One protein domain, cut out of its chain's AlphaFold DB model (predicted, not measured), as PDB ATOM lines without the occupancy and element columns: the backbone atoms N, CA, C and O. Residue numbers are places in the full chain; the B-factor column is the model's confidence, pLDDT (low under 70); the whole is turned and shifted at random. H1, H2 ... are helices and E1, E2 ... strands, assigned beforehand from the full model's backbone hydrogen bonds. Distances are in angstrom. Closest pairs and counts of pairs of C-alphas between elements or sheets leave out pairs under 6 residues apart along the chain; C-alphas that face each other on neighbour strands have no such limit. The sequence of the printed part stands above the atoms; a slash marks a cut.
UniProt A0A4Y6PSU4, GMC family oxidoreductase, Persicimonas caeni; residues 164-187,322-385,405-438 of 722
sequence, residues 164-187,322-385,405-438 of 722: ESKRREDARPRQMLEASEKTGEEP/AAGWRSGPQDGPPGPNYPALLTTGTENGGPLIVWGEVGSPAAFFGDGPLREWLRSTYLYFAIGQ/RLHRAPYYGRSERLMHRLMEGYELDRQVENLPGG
ATOM      1  N   GLU A 164     -20.588 -11.490  -3.667       86.81
ATOM      2  CA  GLU A 164     -21.379 -12.428  -4.479       86.81
ATOM      3  C   GLU A 164     -22.825 -12.608  -3.972       86.81
ATOM      4  O   GLU A 164     -23.730 -12.814  -4.780       86.81
ATOM      5  N   SER A 165     -23.072 -12.450  -2.664       83.69
ATOM      6  CA  SER A 165     -24.429 -12.365  -2.095       83.69
ATOM      7  C   SER A 165     -25.206 -11.212  -2.727       83.69
ATOM      8  O   SER A 165     -26.227 -11.418  -3.378       83.69
ATOM      9  N   LYS A 166     -24.653  -9.998  -2.666       84.12
ATOM     10  CA  LYS A 166     -25.242  -8.785  -3.250       84.12
ATOM     11  C   LYS A 166     -25.421  -8.905  -4.764       84.12
ATOM     12  O   LYS A 166     -26.404  -8.408  -5.301       84.12
ATOM     13  N   ARG A 167     -24.505  -9.590  -5.457       83.88
ATOM     14  CA  ARG A 167     -24.592  -9.842  -6.905       83.88
ATOM     15  C   ARG A 167     -25.784 -10.729  -7.299       83.88
ATOM     16  O   ARG A 167     -26.298 -10.571  -8.403       83.88
ATOM     17  N   ARG A 168     -26.227 -11.634  -6.417       81.81
ATOM     18  CA  ARG A 168     -27.357 -12.560  -6.646       81.81
ATOM     19  C   ARG A 168     -28.673 -12.090  -6.023       81.81
ATOM     20  O   ARG A 168     -29.738 -12.359  -6.572       81.81
ATOM     21  N   GLU A 169     -28.605 -11.423  -4.877       81.69
ATOM     22  CA  GLU A 169     -29.763 -11.035  -4.063       81.69
ATOM     23  C   GLU A 169     -30.330  -9.664  -4.464       81.69
ATOM     24  O   GLU A 169     -31.552  -9.486  -4.476       81.69
ATOM     25  N   ASP A 170     -29.485  -8.699  -4.852       81.00
ATOM     26  CA  ASP A 170     -29.966  -7.393  -5.305       81.00
ATOM     27  C   ASP A 170     -30.663  -7.501  -6.667       81.00
ATOM     28  O   ASP A 170     -30.133  -8.048  -7.637       81.00
ATOM     29  N   ALA A 171     -31.820  -6.847  -6.775       78.44
ATOM     30  CA  ALA A 171     -32.656  -6.881  -7.970       78.44
ATOM     31  C   ALA A 171     -31.937  -6.470  -9.269       78.44
ATOM     32  O   ALA A 171     -32.097  -7.153 -10.274       78.44
ATOM     33  N   ARG A 172     -31.154  -5.378  -9.283       78.81
ATOM     34  CA  ARG A 172     -30.538  -4.875 -10.532       78.81
ATOM     35  C   ARG A 172     -29.348  -5.734 -11.015       78.81
ATOM     36  O   ARG A 172     -29.357  -6.095 -12.190       78.81
ATOM     37  N   PRO A 173     -28.378  -6.137 -10.162       82.50
ATOM     38  CA  PRO A 173     -27.374  -7.151 -10.504       82.50
ATOM     39  C   PRO A 173     -27.977  -8.473 -10.990       82.50
ATOM     40  O   PRO A 173     -27.558  -8.977 -12.029       82.50
ATOM     41  N   ARG A 174     -29.010  -8.991 -10.307       84.12
ATOM     42  CA  ARG A 174     -29.715 -10.207 -10.732       84.12
ATOM     43  C   ARG A 174     -30.386 -10.042 -12.101       84.12
ATOM     44  O   ARG A 174     -30.177 -10.875 -12.969       84.12
ATOM     45  N   GLN A 175     -31.126  -8.954 -12.324       81.94
ATOM     46  CA  GLN A 175     -31.790  -8.679 -13.608       81.94
ATOM     47  C   GLN A 175     -30.798  -8.511 -14.769       81.94
ATOM     48  O   GLN A 175     -31.107  -8.895 -15.891       81.94
ATOM     49  N   MET A 176     -29.594  -7.987 -14.508       82.88
ATOM     50  CA  MET A 176     -28.506  -7.995 -15.490       82.88
ATOM     51  C   MET A 176     -28.082  -9.425 -15.844       82.88
ATOM     52  O   MET A 176     -27.954  -9.730 -17.026       82.88
ATOM     53  N   LEU A 177     -27.880 -10.306 -14.857       86.00
ATOM     54  CA  LEU A 177     -27.525 -11.709 -15.108       86.00
ATOM     55  C   LEU A 177     -28.640 -12.434 -15.886       86.00
ATOM     56  O   LEU A 177     -28.359 -13.049 -16.907       86.00
ATOM     57  N   GLU A 178     -29.904 -12.253 -15.493       85.88
ATOM     58  CA  GLU A 178     -31.083 -12.794 -16.194       85.88
ATOM     59  C   GLU A 178     -31.178 -12.304 -17.658       85.88
ATOM     60  O   GLU A 178     -31.521 -13.076 -18.554       85.88
ATOM     61  N   ALA A 179     -30.862 -11.032 -17.931       83.50
ATOM     62  CA  ALA A 179     -30.821 -10.482 -19.290       83.50
ATOM     63  C   ALA A 179     -29.594 -10.962 -20.091       83.50
ATOM     64  O   ALA A 179     -29.675 -11.146 -21.307       83.50
ATOM     65  N   SER A 180     -28.470 -11.197 -19.413       82.69
ATOM     66  CA  SER A 180     -27.217 -11.701 -19.989       82.69
ATOM     67  C   SER A 180     -27.353 -13.152 -20.456       82.69
ATOM     68  O   SER A 180     -27.043 -13.466 -21.601       82.69
ATOM     69  N   GLU A 181     -27.929 -14.021 -19.617       87.94
ATOM     70  CA  GLU A 181     -28.223 -15.425 -19.947       87.94
ATOM     71  C   GLU A 181     -29.113 -15.565 -21.194       87.94
ATOM     72  O   GLU A 181     -28.901 -16.458 -22.012       87.94
ATOM     73  N   LYS A 182     -30.079 -14.652 -21.382       88.06
ATOM     74  CA  LYS A 182     -30.970 -14.627 -22.557       88.06
ATOM     75  C   LYS A 182     -30.304 -14.110 -23.835       88.06
ATOM     76  O   LYS A 182     -30.748 -14.456 -24.926       88.06
ATOM     77  N   THR A 183     -29.292 -13.251 -23.711       84.38
ATOM     78  CA  THR A 183     -28.658 -12.550 -24.846       84.38
ATOM     79  C   THR A 183     -27.326 -13.165 -25.275       84.38
ATOM     80  O   THR A 183     -26.891 -12.935 -26.403       84.38
ATOM     81  N   GLY A 184     -26.694 -13.966 -24.409       84.25
ATOM     82  CA  GLY A 184     -25.367 -14.543 -24.638       84.25
ATOM     83  C   GLY A 184     -24.215 -13.547 -24.452       84.25
ATOM     84  O   GLY A 184     -23.107 -13.811 -24.912       84.25
ATOM     85  N   GLU A 185     -24.468 -12.403 -23.814       80.06
ATOM     86  CA  GLU A 185     -23.472 -11.365 -23.523       80.06
ATOM     87  C   GLU A 185     -23.007 -11.512 -22.062       80.06
ATOM     88  O   GLU A 185     -23.845 -11.590 -21.170       80.06
ATOM     89  N   GLU A 186     -21.702 -11.538 -21.774       82.25
ATOM     90  CA  GLU A 186     -21.207 -11.734 -20.396       82.25
ATOM     91  C   GLU A 186     -20.987 -10.399 -19.638       82.25
ATOM     92  O   GLU A 186     -20.238  -9.539 -20.117       82.25
ATOM     93  N   PRO A 187     -21.582 -10.202 -18.440       84.25
ATOM     94  CA  PRO A 187     -21.502  -8.941 -17.705       84.25
ATOM     95  C   PRO A 187     -20.349  -8.900 -16.695       84.25
ATOM     96  O   PRO A 187     -20.317  -9.622 -15.689       84.25
ATOM     97  N   ALA A 322     -29.957   5.589 -23.243       76.62
ATOM     98  CA  ALA A 322     -31.263   5.061 -23.654       76.62
ATOM     99  C   ALA A 322     -32.130   4.743 -22.427       76.62
ATOM    100  O   ALA A 322     -31.613   4.659 -21.313       76.62
ATOM    101  N   ALA A 323     -33.440   4.560 -22.611       79.06
ATOM    102  CA  ALA A 323     -34.325   4.149 -21.521       79.06
ATOM    103  C   ALA A 323     -35.246   2.986 -21.878       79.06
ATOM    104  O   ALA A 323     -35.910   2.996 -22.911       79.06
ATOM    105  N   GLY A 324     -35.346   2.034 -20.959       77.56
ATOM    106  CA  GLY A 324     -36.346   0.978 -20.944       77.56
ATOM    107  C   GLY A 324     -37.487   1.273 -19.977       77.56
ATOM    108  O   GLY A 324     -37.309   1.995 -18.991       77.56
ATOM    109  N   TRP A 325     -38.645   0.669 -20.235       77.94
ATOM    110  CA  TRP A 325     -39.789   0.661 -19.332       77.94
ATOM    111  C   TRP A 325     -40.266  -0.756 -19.035       77.94
ATOM    112  O   TRP A 325     -40.468  -1.524 -19.973       77.94
ATOM    113  N   ARG A 326     -40.538  -1.072 -17.764       75.38
ATOM    114  CA  ARG A 326     -41.231  -2.312 -17.383       75.38
ATOM    115  C   ARG A 326     -42.333  -2.044 -16.361       75.38
ATOM    116  O   ARG A 326     -42.105  -1.423 -15.323       75.38
ATOM    117  N   SER A 327     -43.544  -2.473 -16.687       66.75
ATOM    118  CA  SER A 327     -44.747  -2.309 -15.875       66.75
ATOM    119  C   SER A 327     -44.837  -3.371 -14.783       66.75
ATOM    120  O   SER A 327     -44.140  -4.383 -14.800       66.75
ATOM    121  N   GLY A 328     -45.722  -3.133 -13.814       62.41
ATOM    122  CA  GLY A 328     -45.835  -3.966 -12.618       62.41
ATOM    123  C   GLY A 328     -44.757  -3.657 -11.567       62.41
ATOM    124  O   GLY A 328     -43.913  -2.777 -11.779       62.41
ATOM    125  N   PRO A 329     -44.806  -4.339 -10.408       56.44
ATOM    126  CA  PRO A 329     -43.855  -4.132  -9.322       56.44
ATOM    127  C   PRO A 329     -42.425  -4.416  -9.784       56.44
ATOM    128  O   PRO A 329     -42.168  -5.459 -10.380       56.44
ATOM    129  N   GLN A 330     -41.496  -3.505  -9.492       64.31
ATOM    130  CA  GLN A 330     -40.068  -3.773  -9.648       64.31
ATOM    131  C   GLN A 330     -39.474  -4.118  -8.284       64.31
ATOM    132  O   GLN A 330     -39.643  -3.361  -7.324       64.31
ATOM    133  N   ASP A 331     -38.762  -5.241  -8.211       61.56
ATOM    134  CA  ASP A 331     -37.974  -5.595  -7.034       61.56
ATOM    135  C   ASP A 331     -36.919  -4.514  -6.750       61.56
ATOM    136  O   ASP A 331     -36.262  -3.997  -7.657       61.56
ATOM    137  N   GLY A 332     -36.696  -4.220  -5.469       60.91
ATOM    138  CA  GLY A 332     -35.573  -3.389  -5.043       60.91
ATOM    139  C   GLY A 332     -35.681  -1.892  -5.402       60.91
ATOM    140  O   GLY A 332     -36.781  -1.338  -5.496       60.91
ATOM    141  N   PRO A 333     -34.540  -1.181  -5.476       61.00
ATOM    142  CA  PRO A 333     -34.474   0.282  -5.485       61.00
ATOM    143  C   PRO A 333     -34.648   0.933  -6.876       61.00
ATOM    144  O   PRO A 333     -34.719   0.240  -7.894       61.00
ATOM    145  N   PRO A 334     -34.712   2.283  -6.949       53.94
ATOM    146  CA  PRO A 334     -34.945   3.023  -8.194       53.94
ATOM    147  C   PRO A 334     -33.743   3.126  -9.151       53.94
ATOM    148  O   PRO A 334     -33.784   3.931 -10.077       53.94
ATOM    149  N   GLY A 335     -32.640   2.425  -8.908       53.81
ATOM    150  CA  GLY A 335     -31.410   2.597  -9.678       53.81
ATOM    151  C   GLY A 335     -30.418   1.458  -9.452       53.81
ATOM    152  O   GLY A 335     -30.669   0.604  -8.593       53.81
ATOM    153  N   PRO A 336     -29.259   1.478 -10.138       53.16
ATOM    154  CA  PRO A 336     -28.212   0.504  -9.932       53.16
ATOM    155  C   PRO A 336     -27.688   0.693  -8.519       53.16
ATOM    156  O   PRO A 336     -27.141   1.742  -8.170       53.16
ATOM    157  N   ASN A 337     -27.808  -0.350  -7.709       60.91
ATOM    158  CA  ASN A 337     -26.953  -0.448  -6.537       60.91
ATOM    159  C   ASN A 337     -25.492  -0.507  -6.984       60.91
ATOM    160  O   ASN A 337     -24.658   0.191  -6.415       60.91
ATOM    161  N   TYR A 338     -25.235  -1.243  -8.070       74.50
ATOM    162  CA  TYR A 338     -23.915  -1.465  -8.645       74.50
ATOM    163  C   TYR A 338     -24.014  -1.446 -10.177       74.50
ATOM    164  O   TYR A 338     -24.902  -2.111 -10.719       74.50
ATOM    165  N   PRO A 339     -23.166  -0.680 -10.889       74.38
ATOM    166  CA  PRO A 339     -23.111  -0.728 -12.343       74.38
ATOM    167  C   PRO A 339     -22.556  -2.077 -12.813       74.38
ATOM    168  O   PRO A 339     -21.604  -2.605 -12.242       74.38
ATOM    169  N   ALA A 340     -23.132  -2.599 -13.891       78.12
ATOM    170  CA  ALA A 340     -22.659  -3.787 -14.589       78.12
ATOM    171  C   ALA A 340     -22.415  -3.445 -16.062       78.12
ATOM    172  O   ALA A 340     -23.169  -2.661 -16.649       78.12
ATOM    173  N   LEU A 341     -21.343  -3.997 -16.625       78.69
ATOM    174  CA  LEU A 341     -20.740  -3.566 -17.880       78.69
ATOM    175  C   LEU A 341     -20.677  -4.725 -18.880       78.69
ATOM    176  O   LEU A 341     -20.030  -5.736 -18.611       78.69
ATOM    177  N   LEU A 342     -21.264  -4.543 -20.062       74.94
ATOM    178  CA  LEU A 342     -20.910  -5.325 -21.245       74.94
ATOM    179  C   LEU A 342     -19.737  -4.646 -21.954       74.94
ATOM    180  O   LEU A 342     -19.790  -3.446 -22.229       74.94
ATOM    181  N   THR A 343     -18.696  -5.409 -22.286       69.81
ATOM    182  CA  THR A 343     -17.521  -4.929 -23.029       69.81
ATOM    183  C   THR A 343     -17.392  -5.688 -24.345       69.81
ATOM    184  O   THR A 343     -17.197  -6.900 -24.325       69.81
ATOM    185  N   THR A 344     -17.469  -4.999 -25.488       64.50
ATOM    186  CA  THR A 344     -17.366  -5.644 -26.814       64.50
ATOM    187  C   THR A 344     -16.077  -5.284 -27.560       64.50
ATOM    188  O   THR A 344     -15.449  -4.255 -27.303       64.50
ATOM    189  N   GLY A 345     -15.657  -6.200 -28.442       56.91
ATOM    190  CA  GLY A 345     -14.297  -6.299 -28.982       56.91
ATOM    191  C   GLY A 345     -13.812  -5.148 -29.873       56.91
ATOM    192  O   GLY A 345     -14.574  -4.413 -30.499       56.91
ATOM    193  N   THR A 346     -12.487  -5.033 -29.957       52.38
ATOM    194  CA  THR A 346     -11.741  -3.858 -30.437       52.38
ATOM    195  C   THR A 346     -11.501  -3.790 -31.953       52.38
ATOM    196  O   THR A 346     -10.733  -2.934 -32.392       52.38
ATOM    197  N   GLU A 347     -12.154  -4.630 -32.770       40.28
ATOM    198  CA  GLU A 347     -11.766  -4.930 -34.169       40.28
ATOM    199  C   GLU A 347     -11.513  -3.730 -35.101       40.28
ATOM    200  O   GLU A 347     -10.815  -3.882 -36.097       40.28
ATOM    201  N   ASN A 348     -12.070  -2.543 -34.828       42.62
ATOM    202  CA  ASN A 348     -11.789  -1.326 -35.608       42.62
ATOM    203  C   ASN A 348     -11.820  -0.019 -34.778       42.62
ATOM    204  O   ASN A 348     -12.218   1.048 -35.260       42.62
ATOM    205  N   GLY A 349     -11.384  -0.091 -33.516       47.12
ATOM    206  CA  GLY A 349     -11.065   1.084 -32.694       47.12
ATOM    207  C   GLY A 349     -11.826   1.156 -31.373       47.12
ATOM    208  O   GLY A 349     -13.034   1.422 -31.373       47.12
ATOM    209  N   GLY A 350     -11.064   0.979 -30.291       51.66
ATOM    210  CA  GLY A 350     -11.470   1.184 -28.903       51.66
ATOM    211  C   GLY A 350     -12.349   0.081 -28.299       51.66
ATOM    212  O   GLY A 350     -13.028  -0.640 -29.033       51.66
ATOM    213  N   PRO A 351     -12.362  -0.050 -26.960       57.28
ATOM    214  CA  PRO A 351     -13.420  -0.766 -26.265       57.28
ATOM    215  C   PRO A 351     -14.737   0.009 -26.406       57.28
ATOM    216  O   PRO A 351     -14.771   1.236 -26.286       57.28
ATOM    217  N   LEU A 352     -15.828  -0.717 -26.632       59.66
ATOM    218  CA  LEU A 352     -17.185  -0.223 -26.416       59.66
ATOM    219  C   LEU A 352     -17.688  -0.822 -25.104       59.66
ATOM    220  O   LEU A 352     -17.763  -2.048 -24.985       59.66
ATOM    221  N   ILE A 353     -18.044   0.039 -24.149       66.50
ATOM    222  CA  ILE A 353     -18.638  -0.370 -22.878       66.50
ATOM    223  C   ILE A 353     -20.095   0.097 -22.833       66.50
ATOM    224  O   ILE A 353     -20.385   1.282 -23.012       66.50
ATOM    225  N   VAL A 354     -21.017  -0.825 -22.566       57.25
ATOM    226  CA  VAL A 354     -22.438  -0.537 -22.332       57.25
ATOM    227  C   VAL A 354     -22.789  -0.906 -20.897       57.25
ATOM    228  O   VAL A 354     -22.556  -2.027 -20.455       57.25
ATOM    229  N   TRP A 355     -23.330   0.059 -20.160       68.06
ATOM    230  CA  TRP A 355     -23.759  -0.087 -18.777       68.06
ATOM    231  C   TRP A 355     -25.236  -0.479 -18.766       68.06
ATOM    232  O   TRP A 355     -26.057   0.188 -19.404       68.06
ATOM    233  N   GLY A 356     -25.581  -1.521 -18.007       53.09
ATOM    234  CA  GLY A 356     -26.966  -1.984 -17.890       53.09
ATOM    235  C   GLY A 356     -27.907  -1.005 -17.200       53.09
ATOM    236  O   GLY A 356     -29.077  -0.928 -17.554       53.09
ATOM    237  N   GLU A 357     -27.417  -0.239 -16.224       63.19
ATOM    238  CA  GLU A 357     -28.260   0.734 -15.538       63.19
ATOM    239  C   GLU A 357     -27.458   1.897 -14.930       63.19
ATOM    240  O   GLU A 357     -26.383   1.716 -14.358       63.19
ATOM    241  N   VAL A 358     -28.029   3.097 -15.033       62.88
ATOM    242  CA  VAL A 358     -27.682   4.347 -14.346       62.88
ATOM    243  C   VAL A 358     -28.924   4.810 -13.574       62.88
ATOM    244  O   VAL A 358     -30.053   4.579 -13.997       62.88
ATOM    245  N   GLY A 359     -28.739   5.420 -12.400       62.06
ATOM    246  CA  GLY A 359     -29.842   5.625 -11.454       62.06
ATOM    247  C   GLY A 359     -30.972   6.502 -11.972       62.06
ATOM    248  O   GLY A 359     -30.743   7.607 -12.468       62.06
ATOM    249  N   SER A 360     -32.209   6.024 -11.809       68.00
ATOM    250  CA  SER A 360     -33.382   6.813 -12.163       68.00
ATOM    251  C   SER A 360     -33.482   8.058 -11.289       68.00
ATOM    252  O   SER A 360     -33.365   7.948 -10.063       68.00
ATOM    253  N   PRO A 361     -33.834   9.232 -11.850       72.31
ATOM    254  CA  PRO A 361     -34.029  10.466 -11.091       72.31
ATOM    255  C   PRO A 361     -35.147  10.411 -10.027       72.31
ATOM    256  O   PRO A 361     -35.379  11.416  -9.362       72.31
ATOM    257  N   ALA A 362     -35.803   9.266  -9.798       75.81
ATOM    258  CA  ALA A 362     -36.758   9.003  -8.715       75.81
ATOM    259  C   ALA A 362     -36.320   9.508  -7.320       75.81
ATOM    260  O   ALA A 362     -37.173   9.903  -6.524       75.81
ATOM    261  N   ALA A 363     -35.017   9.538  -7.011       75.62
ATOM    262  CA  ALA A 363     -34.484  10.093  -5.756       75.62
ATOM    263  C   ALA A 363     -34.813  11.594  -5.562       75.62
ATOM    264  O   ALA A 363     -35.026  12.065  -4.439       75.62
ATOM    265  N   PHE A 364     -34.926  12.353  -6.658       74.94
ATOM    266  CA  PHE A 364     -35.342  13.756  -6.637       74.94
ATOM    267  C   PHE A 364     -36.833  13.946  -6.349       74.94
ATOM    268  O   PHE A 364     -37.243  15.045  -5.983       74.94
ATOM    269  N   PHE A 365     -37.672  12.926  -6.499       74.25
ATOM    270  CA  PHE A 365     -39.119  13.084  -6.379       74.25
ATOM    271  C   PHE A 365     -39.621  12.578  -5.028       74.25
ATOM    272  O   PHE A 365     -39.090  11.634  -4.453       74.25
ATOM    273  N   GLY A 366     -40.612  13.281  -4.474       74.50
ATOM    274  CA  GLY A 366     -41.329  12.811  -3.290       74.50
ATOM    275  C   GLY A 366     -42.280  11.678  -3.661       74.50
ATOM    276  O   GLY A 366     -42.592  11.493  -4.838       74.50
ATOM    277  N   ASP A 367     -42.743  10.935  -2.662       75.62
ATOM    278  CA  ASP A 367     -43.591   9.762  -2.877       75.62
ATOM    279  C   ASP A 367     -44.896  10.116  -3.603       75.62
ATOM    280  O   ASP A 367     -45.530  11.142  -3.340       75.62
ATOM    281  N   GLY A 368     -45.277   9.266  -4.558       75.00
ATOM    282  CA  GLY A 368     -46.413   9.482  -5.447       75.00
ATOM    283  C   GLY A 368     -46.152   8.987  -6.875       75.00
ATOM    284  O   GLY A 368     -45.059   8.494  -7.168       75.00
ATOM    285  N   PRO A 369     -47.128   9.144  -7.791       76.00
ATOM    286  CA  PRO A 369     -47.117   8.468  -9.090       76.00
ATOM    287  C   PRO A 369     -45.893   8.756  -9.962       76.00
ATOM    288  O   PRO A 369     -45.436   7.862 -10.657       76.00
ATOM    289  N   LEU A 370     -45.323   9.968  -9.910       78.06
ATOM    290  CA  LEU A 370     -44.115  10.299 -10.676       78.06
ATOM    291  C   LEU A 370     -42.862   9.590 -10.137       78.06
ATOM    292  O   LEU A 370     -42.008   9.201 -10.928       78.06
ATOM    293  N   ARG A 371     -42.747   9.409  -8.813       78.94
ATOM    294  CA  ARG A 371     -41.637   8.650  -8.221       78.94
ATOM    295  C   ARG A 371     -41.770   7.176  -8.566       78.94
ATOM    296  O   ARG A 371     -40.786   6.592  -8.991       78.94
ATOM    297  N   GLU A 372     -42.973   6.619  -8.437       76.81
ATOM    298  CA  GLU A 372     -43.232   5.206  -8.731       76.81
ATOM    299  C   GLU A 372     -43.041   4.887 -10.216       76.81
ATOM    300  O   GLU A 372     -42.326   3.951 -10.549       76.81
ATOM    301  N   TRP A 373     -43.552   5.746 -11.107       76.94
ATOM    302  CA  TRP A 373     -43.242   5.708 -12.537       76.94
ATOM    303  C   TRP A 373     -41.719   5.696 -12.742       76.94
ATOM    304  O   TRP A 373     -41.184   4.763 -13.325       76.94
ATOM    305  N   LEU A 374     -40.974   6.639 -12.159       77.25
ATOM    306  CA  LEU A 374     -39.513   6.640 -12.276       77.25
ATOM    307  C   LEU A 374     -38.816   5.396 -11.675       77.25
ATOM    308  O   LEU A 374     -37.718   5.088 -12.120       77.25
ATOM    309  N   ARG A 375     -39.399   4.627 -10.743       76.38
ATOM    310  CA  ARG A 375     -38.803   3.338 -10.308       76.38
ATOM    311  C   ARG A 375     -38.835   2.268 -11.407       76.38
ATOM    312  O   ARG A 375     -37.946   1.419 -11.441       76.38
ATOM    313  N   SER A 376     -39.827   2.340 -12.297       74.38
ATOM    314  CA  SER A 376     -40.036   1.446 -13.447       74.38
ATOM    315  C   SER A 376     -39.193   1.784 -14.688       74.38
ATOM    316  O   SER A 376     -39.310   1.089 -15.702       74.38
ATOM    317  N   THR A 377     -38.343   2.819 -14.642       76.50
ATOM    318  CA  THR A 377     -37.328   3.040 -15.686       76.50
ATOM    319  C   THR A 377     -36.134   2.112 -15.512       76.50
ATOM    320  O   THR A 377     -35.660   1.898 -14.395       76.50
ATOM    321  N   TYR A 378     -35.543   1.745 -16.641       77.31
ATOM    322  CA  TYR A 378     -34.149   1.326 -16.756       77.31
ATOM    323  C   TYR A 378     -33.432   2.393 -17.590       77.31
ATOM    324  O   TYR A 378     -33.959   2.764 -18.636       77.31
ATOM    325  N   LEU A 379     -32.291   2.932 -17.151       78.06
ATOM    326  CA  LEU A 379     -31.525   3.922 -17.927       78.06
ATOM    327  C   LEU A 379     -30.172   3.329 -18.321       78.06
ATOM    328  O   LEU A 379     -29.299   3.178 -17.476       78.06
ATOM    329  N   TYR A 380     -29.998   3.015 -19.598       77.88
ATOM    330  CA  TYR A 380     -28.780   2.414 -20.141       77.88
ATOM    331  C   TYR A 380     -27.807   3.511 -20.555       77.88
ATOM    332  O   TYR A 380     -28.238   4.574 -21.017       77.88
ATOM    333  N   PHE A 381     -26.504   3.263 -20.420       81.38
ATOM    334  CA  PHE A 381     -25.478   4.259 -20.730       81.38
ATOM    335  C   PHE A 381     -24.299   3.626 -21.471       81.38
ATOM    336  O   PHE A 381     -23.692   2.680 -20.982       81.38
ATOM    337  N   ALA A 382     -23.974   4.131 -22.658       81.25
ATOM    338  CA  ALA A 382     -22.845   3.675 -23.463       81.25
ATOM    339  C   ALA A 382     -21.707   4.702 -23.427       81.25
ATOM    340  O   ALA A 382     -21.960   5.906 -23.419       81.25
ATOM    341  N   ILE A 383     -20.470   4.209 -23.431       84.12
ATOM    342  CA  ILE A 383     -19.228   4.985 -23.374       84.12
ATOM    343  C   ILE A 383     -18.182   4.310 -24.279       84.12
ATOM    344  O   ILE A 383     -18.164   3.080 -24.418       84.12
ATOM    345  N   GLY A 384     -17.344   5.100 -24.950       80.44
ATOM    346  CA  GLY A 384     -16.420   4.577 -25.956       80.44
ATOM    347  C   GLY A 384     -15.865   5.658 -26.883       80.44
ATOM    348  O   GLY A 384     -16.056   6.850 -26.662       80.44
ATOM    349  N   GLN A 385     -15.144   5.241 -27.924       80.50
ATOM    350  CA  GLN A 385     -14.352   6.166 -28.738       80.50
ATOM    351  C   GLN A 385     -15.134   6.802 -29.905       80.50
ATOM    352  O   GLN A 385     -15.393   6.159 -30.929       80.50
ATOM    353  N   ARG A 405     -21.565  17.234 -36.280       58.19
ATOM    354  CA  ARG A 405     -21.551  15.956 -37.024       58.19
ATOM    355  C   ARG A 405     -21.360  14.691 -36.164       58.19
ATOM    356  O   ARG A 405     -21.554  13.611 -36.706       58.19
ATOM    357  N   LEU A 406     -21.046  14.810 -34.866       62.91
ATOM    358  CA  LEU A 406     -20.662  13.689 -33.976       62.91
ATOM    359  C   LEU A 406     -21.601  12.473 -34.052       62.91
ATOM    360  O   LEU A 406     -21.133  11.370 -34.296       62.91
ATOM    361  N   HIS A 407     -22.919  12.692 -33.972       59.12
ATOM    362  CA  HIS A 407     -23.991  11.685 -34.107       59.12
ATOM    363  C   HIS A 407     -23.950  10.800 -35.380       59.12
ATOM    364  O   HIS A 407     -24.805   9.938 -35.549       59.12
ATOM    365  N   ARG A 408     -23.012  11.031 -36.309       57.44
ATOM    366  CA  ARG A 408     -22.779  10.219 -37.516       57.44
ATOM    367  C   ARG A 408     -21.540   9.323 -37.425       57.44
ATOM    368  O   ARG A 408     -21.252   8.611 -38.384       57.44
ATOM    369  N   ALA A 409     -20.790   9.366 -36.324       65.44
ATOM    370  CA  ALA A 409     -19.669   8.462 -36.104       65.44
ATOM    371  C   ALA A 409     -20.181   7.005 -36.042       65.44
ATOM    372  O   ALA A 409     -21.142   6.746 -35.310       65.44
ATOM    373  N   PRO A 410     -19.548   6.036 -36.739       68.12
ATOM    374  CA  PRO A 410     -19.972   4.629 -36.724       68.12
ATOM    375  C   PRO A 410     -20.052   4.006 -35.324       68.12
ATOM    376  O   PRO A 410     -20.793   3.048 -35.122       68.12
ATOM    377  N   TYR A 411     -19.320   4.577 -34.360       76.06
ATOM    378  CA  TYR A 411     -19.423   4.289 -32.932       76.06
ATOM    379  C   TYR A 411     -20.879   4.278 -32.431       76.06
ATOM    380  O   TYR A 411     -21.337   3.223 -31.999       76.06
ATOM    381  N   TYR A 412     -21.633   5.379 -32.569       76.44
ATOM    382  CA  TYR A 412     -22.973   5.492 -31.973       76.44
ATOM    383  C   TYR A 412     -23.935   4.414 -32.488       76.44
ATOM    384  O   TYR A 412     -24.655   3.810 -31.704       76.44
ATOM    385  N   GLY A 413     -23.879   4.090 -33.786       75.62
ATOM    386  CA  GLY A 413     -24.696   3.021 -34.369       75.62
ATOM    387  C   GLY A 413     -24.298   1.604 -33.927       75.62
ATOM    388  O   GLY A 413     -25.148   0.716 -33.926       75.62
ATOM    389  N   ARG A 414     -23.034   1.357 -33.538       75.69
ATOM    390  CA  ARG A 414     -22.639   0.095 -32.875       75.69
ATOM    391  C   ARG A 414     -23.209   0.040 -31.458       75.69
ATOM    392  O   ARG A 414     -23.817  -0.958 -31.086       75.69
ATOM    393  N   SER A 415     -23.056   1.131 -30.714       77.44
ATOM    394  CA  SER A 415     -23.511   1.272 -29.330       77.44
ATOM    395  C   SER A 415     -25.035   1.168 -29.194       77.44
ATOM    396  O   SER A 415     -25.518   0.513 -28.278       77.44
ATOM    397  N   GLU A 416     -25.796   1.745 -30.130       77.06
ATOM    398  CA  GLU A 416     -27.263   1.652 -30.180       77.06
ATOM    399  C   GLU A 416     -27.722   0.193 -30.338       77.06
ATOM    400  O   GLU A 416     -28.569  -0.266 -29.576       77.06
ATOM    401  N   ARG A 417     -27.086  -0.578 -31.235       77.75
ATOM    402  CA  ARG A 417     -27.378  -2.012 -31.409       77.75
ATOM    403  C   ARG A 417     -27.032  -2.851 -30.177       77.75
ATOM    404  O   ARG A 417     -27.802  -3.742 -29.837       77.75
ATOM    405  N   LEU A 418     -25.908  -2.580 -29.509       76.62
ATOM    406  CA  LEU A 418     -25.526  -3.316 -28.295       76.62
ATOM    407  C   LEU A 418     -26.476  -3.014 -27.125       76.62
ATOM    408  O   LEU A 418     -26.902  -3.934 -26.434       76.62
ATOM    409  N   MET A 419     -26.877  -1.748 -26.947       78.88
ATOM    410  CA  MET A 419     -27.928  -1.400 -25.985       78.88
ATOM    411  C   MET A 419     -29.261  -2.074 -26.330       78.88
ATOM    412  O   MET A 419     -29.929  -2.540 -25.416       78.88
ATOM    413  N   HIS A 420     -29.648  -2.157 -27.611       78.12
ATOM    414  CA  HIS A 420     -30.885  -2.836 -28.023       78.12
ATOM    415  C   HIS A 420     -30.872  -4.325 -27.651       78.12
ATOM    416  O   HIS A 420     -31.812  -4.776 -27.005       78.12
ATOM    417  N   ARG A 421     -29.788  -5.061 -27.961       78.69
ATOM    418  CA  ARG A 421     -29.643  -6.476 -27.559       78.69
ATOM    419  C   ARG A 421     -29.782  -6.654 -26.050       78.69
ATOM    420  O   ARG A 421     -30.568  -7.476 -25.599       78.69
ATOM    421  N   LEU A 422     -29.078  -5.842 -25.261       76.62
ATOM    422  CA  LEU A 422     -29.194  -5.901 -23.804       76.62
ATOM    423  C   LEU A 422     -30.630  -5.599 -23.335       76.62
ATOM    424  O   LEU A 422     -31.171  -6.322 -22.503       76.62
ATOM    425  N   MET A 423     -31.277  -4.577 -23.904       78.19
ATOM    426  CA  MET A 423     -32.658  -4.193 -23.589       78.19
ATOM    427  C   MET A 423     -33.707  -5.257 -23.969       78.19
ATOM    428  O   MET A 423     -34.752  -5.316 -23.322       78.19
ATOM    429  N   GLU A 424     -33.451  -6.110 -24.966       80.19
ATOM    430  CA  GLU A 424     -34.303  -7.270 -25.279       80.19
ATOM    431  C   GLU A 424     -34.344  -8.260 -24.098       80.19
ATOM    432  O   GLU A 424     -35.427  -8.679 -23.690       80.19
ATOM    433  N   GLY A 425     -33.193  -8.557 -23.478       81.56
ATOM    434  CA  GLY A 425     -33.095  -9.486 -22.341       81.56
ATOM    435  C   GLY A 425     -33.852  -9.046 -21.076       81.56
ATOM    436  O   GLY A 425     -34.272  -9.893 -20.282       81.56
ATOM    437  N   TYR A 426     -34.083  -7.739 -20.899       79.62
ATOM    438  CA  TYR A 426     -34.827  -7.176 -19.759       79.62
ATOM    439  C   TYR A 426     -36.363  -7.282 -19.881       79.62
ATOM    440  O   TYR A 426     -37.058  -6.973 -18.906       79.62
ATOM    441  N   GLU A 427     -36.896  -7.710 -21.037       78.31
ATOM    442  CA  GLU A 427     -38.343  -7.872 -21.304       78.31
ATOM    443  C   GLU A 427     -39.151  -6.590 -21.017       78.31
ATOM    444  O   GLU A 427     -40.111  -6.552 -20.246       78.31
ATOM    445  N   LEU A 428     -38.706  -5.494 -21.634       79.00
ATOM    446  CA  LEU A 428     -39.262  -4.151 -21.471       79.00
ATOM    447  C   LEU A 428     -40.523  -3.951 -22.336       79.00
ATOM    448  O   LEU A 428     -40.469  -4.146 -23.549       79.00
ATOM    449  N   ASP A 429     -41.624  -3.447 -21.759       76.62
ATOM    450  CA  ASP A 429     -42.863  -3.129 -22.503       76.62
ATOM    451  C   ASP A 429     -42.631  -2.088 -23.607       76.62
ATOM    452  O   ASP A 429     -43.359  -2.017 -24.600       76.62
ATOM    453  N   ARG A 430     -41.690  -1.172 -23.348       74.69
ATOM    454  CA  ARG A 430     -41.343  -0.048 -24.217       74.69
ATOM    455  C   ARG A 430     -39.868   0.270 -24.085       74.69
ATOM    456  O   ARG A 430     -39.341   0.364 -22.977       74.69
ATOM    457  N   GLN A 431     -39.245   0.547 -25.219       70.81
ATOM    458  CA  GLN A 431     -37.909   1.113 -25.286       70.81
ATOM    459  C   GLN A 431     -37.991   2.520 -25.880       70.81
ATOM    460  O   GLN A 431     -38.704   2.776 -26.850       70.81
ATOM    461  N   VAL A 432     -37.255   3.442 -25.273       67.44
ATOM    462  CA  VAL A 432     -36.929   4.764 -25.797       67.44
ATOM    463  C   VAL A 432     -35.417   4.751 -26.014       67.44
ATOM    464  O   VAL A 432     -34.642   5.322 -25.243       67.44
ATOM    465  N   GLU A 433     -34.993   4.001 -27.037       56.88
ATOM    466  CA  GLU A 433     -33.622   4.047 -27.552       56.88
ATOM    467  C   GLU A 433     -33.254   5.500 -27.806       56.88
ATOM    468  O   GLU A 433     -33.920   6.156 -28.604       56.88
ATOM    469  N   ASN A 434     -32.184   5.983 -27.177       56.28
ATOM    470  CA  ASN A 434     -31.870   7.403 -27.080       56.28
ATOM    471  C   ASN A 434     -32.965   8.160 -26.251       56.28
ATOM    472  O   ASN A 434     -34.088   8.377 -26.719       56.28
ATOM    473  N   LEU A 435     -32.630   8.623 -25.029       57.53
ATOM    474  CA  LEU A 435     -33.414   9.561 -24.186       57.53
ATOM    475  C   LEU A 435     -32.776  10.985 -24.184       57.53
ATOM    476  O   LEU A 435     -31.648  11.129 -23.715       57.53
ATOM    477  N   PRO A 436     -33.468  12.052 -24.656       52.19
ATOM    478  CA  PRO A 436     -32.960  13.398 -24.989       52.19
ATOM    479  C   PRO A 436     -31.542  13.858 -24.575       52.19
ATOM    480  O   PRO A 436     -31.420  14.698 -23.690       52.19
ATOM    481  N   GLY A 437     -30.450  13.552 -25.297       38.50
ATOM    482  CA  GLY A 437     -30.006  12.292 -25.935       38.50
ATOM    483  C   GLY A 437     -30.971  11.376 -26.691       38.50
ATOM    484  O   GLY A 437     -30.850  10.183 -26.505       38.50
ATOM    485  N   GLY A 438     -31.959  11.893 -27.433       31.02
ATOM    486  CA  GLY A 438     -33.238  11.216 -27.765       31.02
ATOM    487  C   GLY A 438     -33.335  10.494 -29.122       31.02
ATOM    488  O   GLY A 438     -32.547  10.798 -30.015       31.02
TER     489      GLY A 438
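AT A GLANCE: This is residues 164 to 187, 322 to 385 and 405 to 438 of the 722 residues of the protein "GMC family oxidoreductase" of Persicimonas caeni (UniProt A0A4Y6PSU4). A strongly twisted sheet of five strands curls round a long helix, H5; the last residues of H5, 421 to 425, meet a second helix, H2, about perpendicular to it, and the short H1 makes a corner with H2 at the beginning of the printed part. Two short helices, H3 and H4, pack on each other as a small separate pair beyond the start of E4. The 122 printed residues hold five named helices and five named strands, in the order H1 H2 E1 E2 E3 H3 H4 E4 H5 E5, and the class is mixed, helices and strands. The sheet runs E2 E3 E4 E1 E5, all antiparallel. The whole is compact, with a radius of gyration of the C-alphas of 14.7 A, and spans 46 by 36 by 22 A.

IN THESE COORDINATES: The printed part begins with H1, residues 164 to 169, whose C-alpha 164 is at (-21.379, -12.428, -4.479). H2, residues 171 to 183, is 18.2 A long from first to last C-alpha. After the first cut come E1, residues 322 to 325, E2, residues 341 to 344, and E3, residues 352 to 355. H3, residues 361 to 364, and H4, residues 369 to 375, follow. E4, residues 377 to 383, is the longest strand at 19.8 A and starts at C-alpha 377, (-37.328, 3.040, -15.686). After the second cut H5, residues 410 to 425, is the longest helix at 24.0 A. E5, residues 430 to 432, ends at C-alpha 432, (-36.929, 4.764, -25.797).

HOW THE PARTS SIT: From edge to edge of the sheet the strands' lines turn by 70 degrees and the way across it turns by 77 degrees. E2 and E3 form a hairpin, with N 342 and O 354 at 2.9 A, within hydrogen-bond range. The pairing of E4 is staggered: its residues 381 to 383 pair with E3, where N 355 and O 381 are 2.8 A apart, and its residues 377 to 380 pair with E1, where N 324 and O 378 are 2.8 A apart. E1 and the edge strand E5 have N 325 and O 430 at 2.8 A. H5 is on the sheet, which curls round its residues 411 to 424, and the two make two layers, a helix on one face of a sheet. The closest C-alphas of H5 and E4 are those of Ser 415 and Ala 382, 6.4 A apart. H2 touches H5 with its residues 178 to 183 alone; the closest C-alphas are those of Ala 179 and Gly 425, 3.9 A apart, and the lines are about perpendicular at 76 degrees. H2 only just is on the sheet, with 5 pairs of C-alphas within 10 A, and only grazes it with residues 172 to 180. H1 and H2 touch only at the corner, about perpendicular at 89 degrees, the C-alphas of Arg 168 and Arg 174 being closest at 5.3 A. H3 and H4 touch, with the C-alphas of Ala 362 and Arg 371 closest at 4.9 A; neither is on the sheet, and both are apart from H5. Every O i to N i+4 pair is within hydrogen-bond range in H1 and H4, against 8 of 9 in H2 and 10 of 12 in H5; H3 is too short for such a pair.

THE WHOLE: The two C-alphas farthest apart, those of Glu 347 and Gly 368, are 47.3 A apart. Residues 188 to 321 are not printed, with 18.1 A from C-alpha 187 to C-alpha 322; residues 386 to 404 are not printed, with 14.7 A from C-alpha 385 to C-alpha 405. The link from E1 to E2, residues 326 to 340, is long. The mean pLDDT of the printed part is 71.7, and 42 residues are under 70: 327 to 337, 343 to 360, 405 to 410 and 432 to 438.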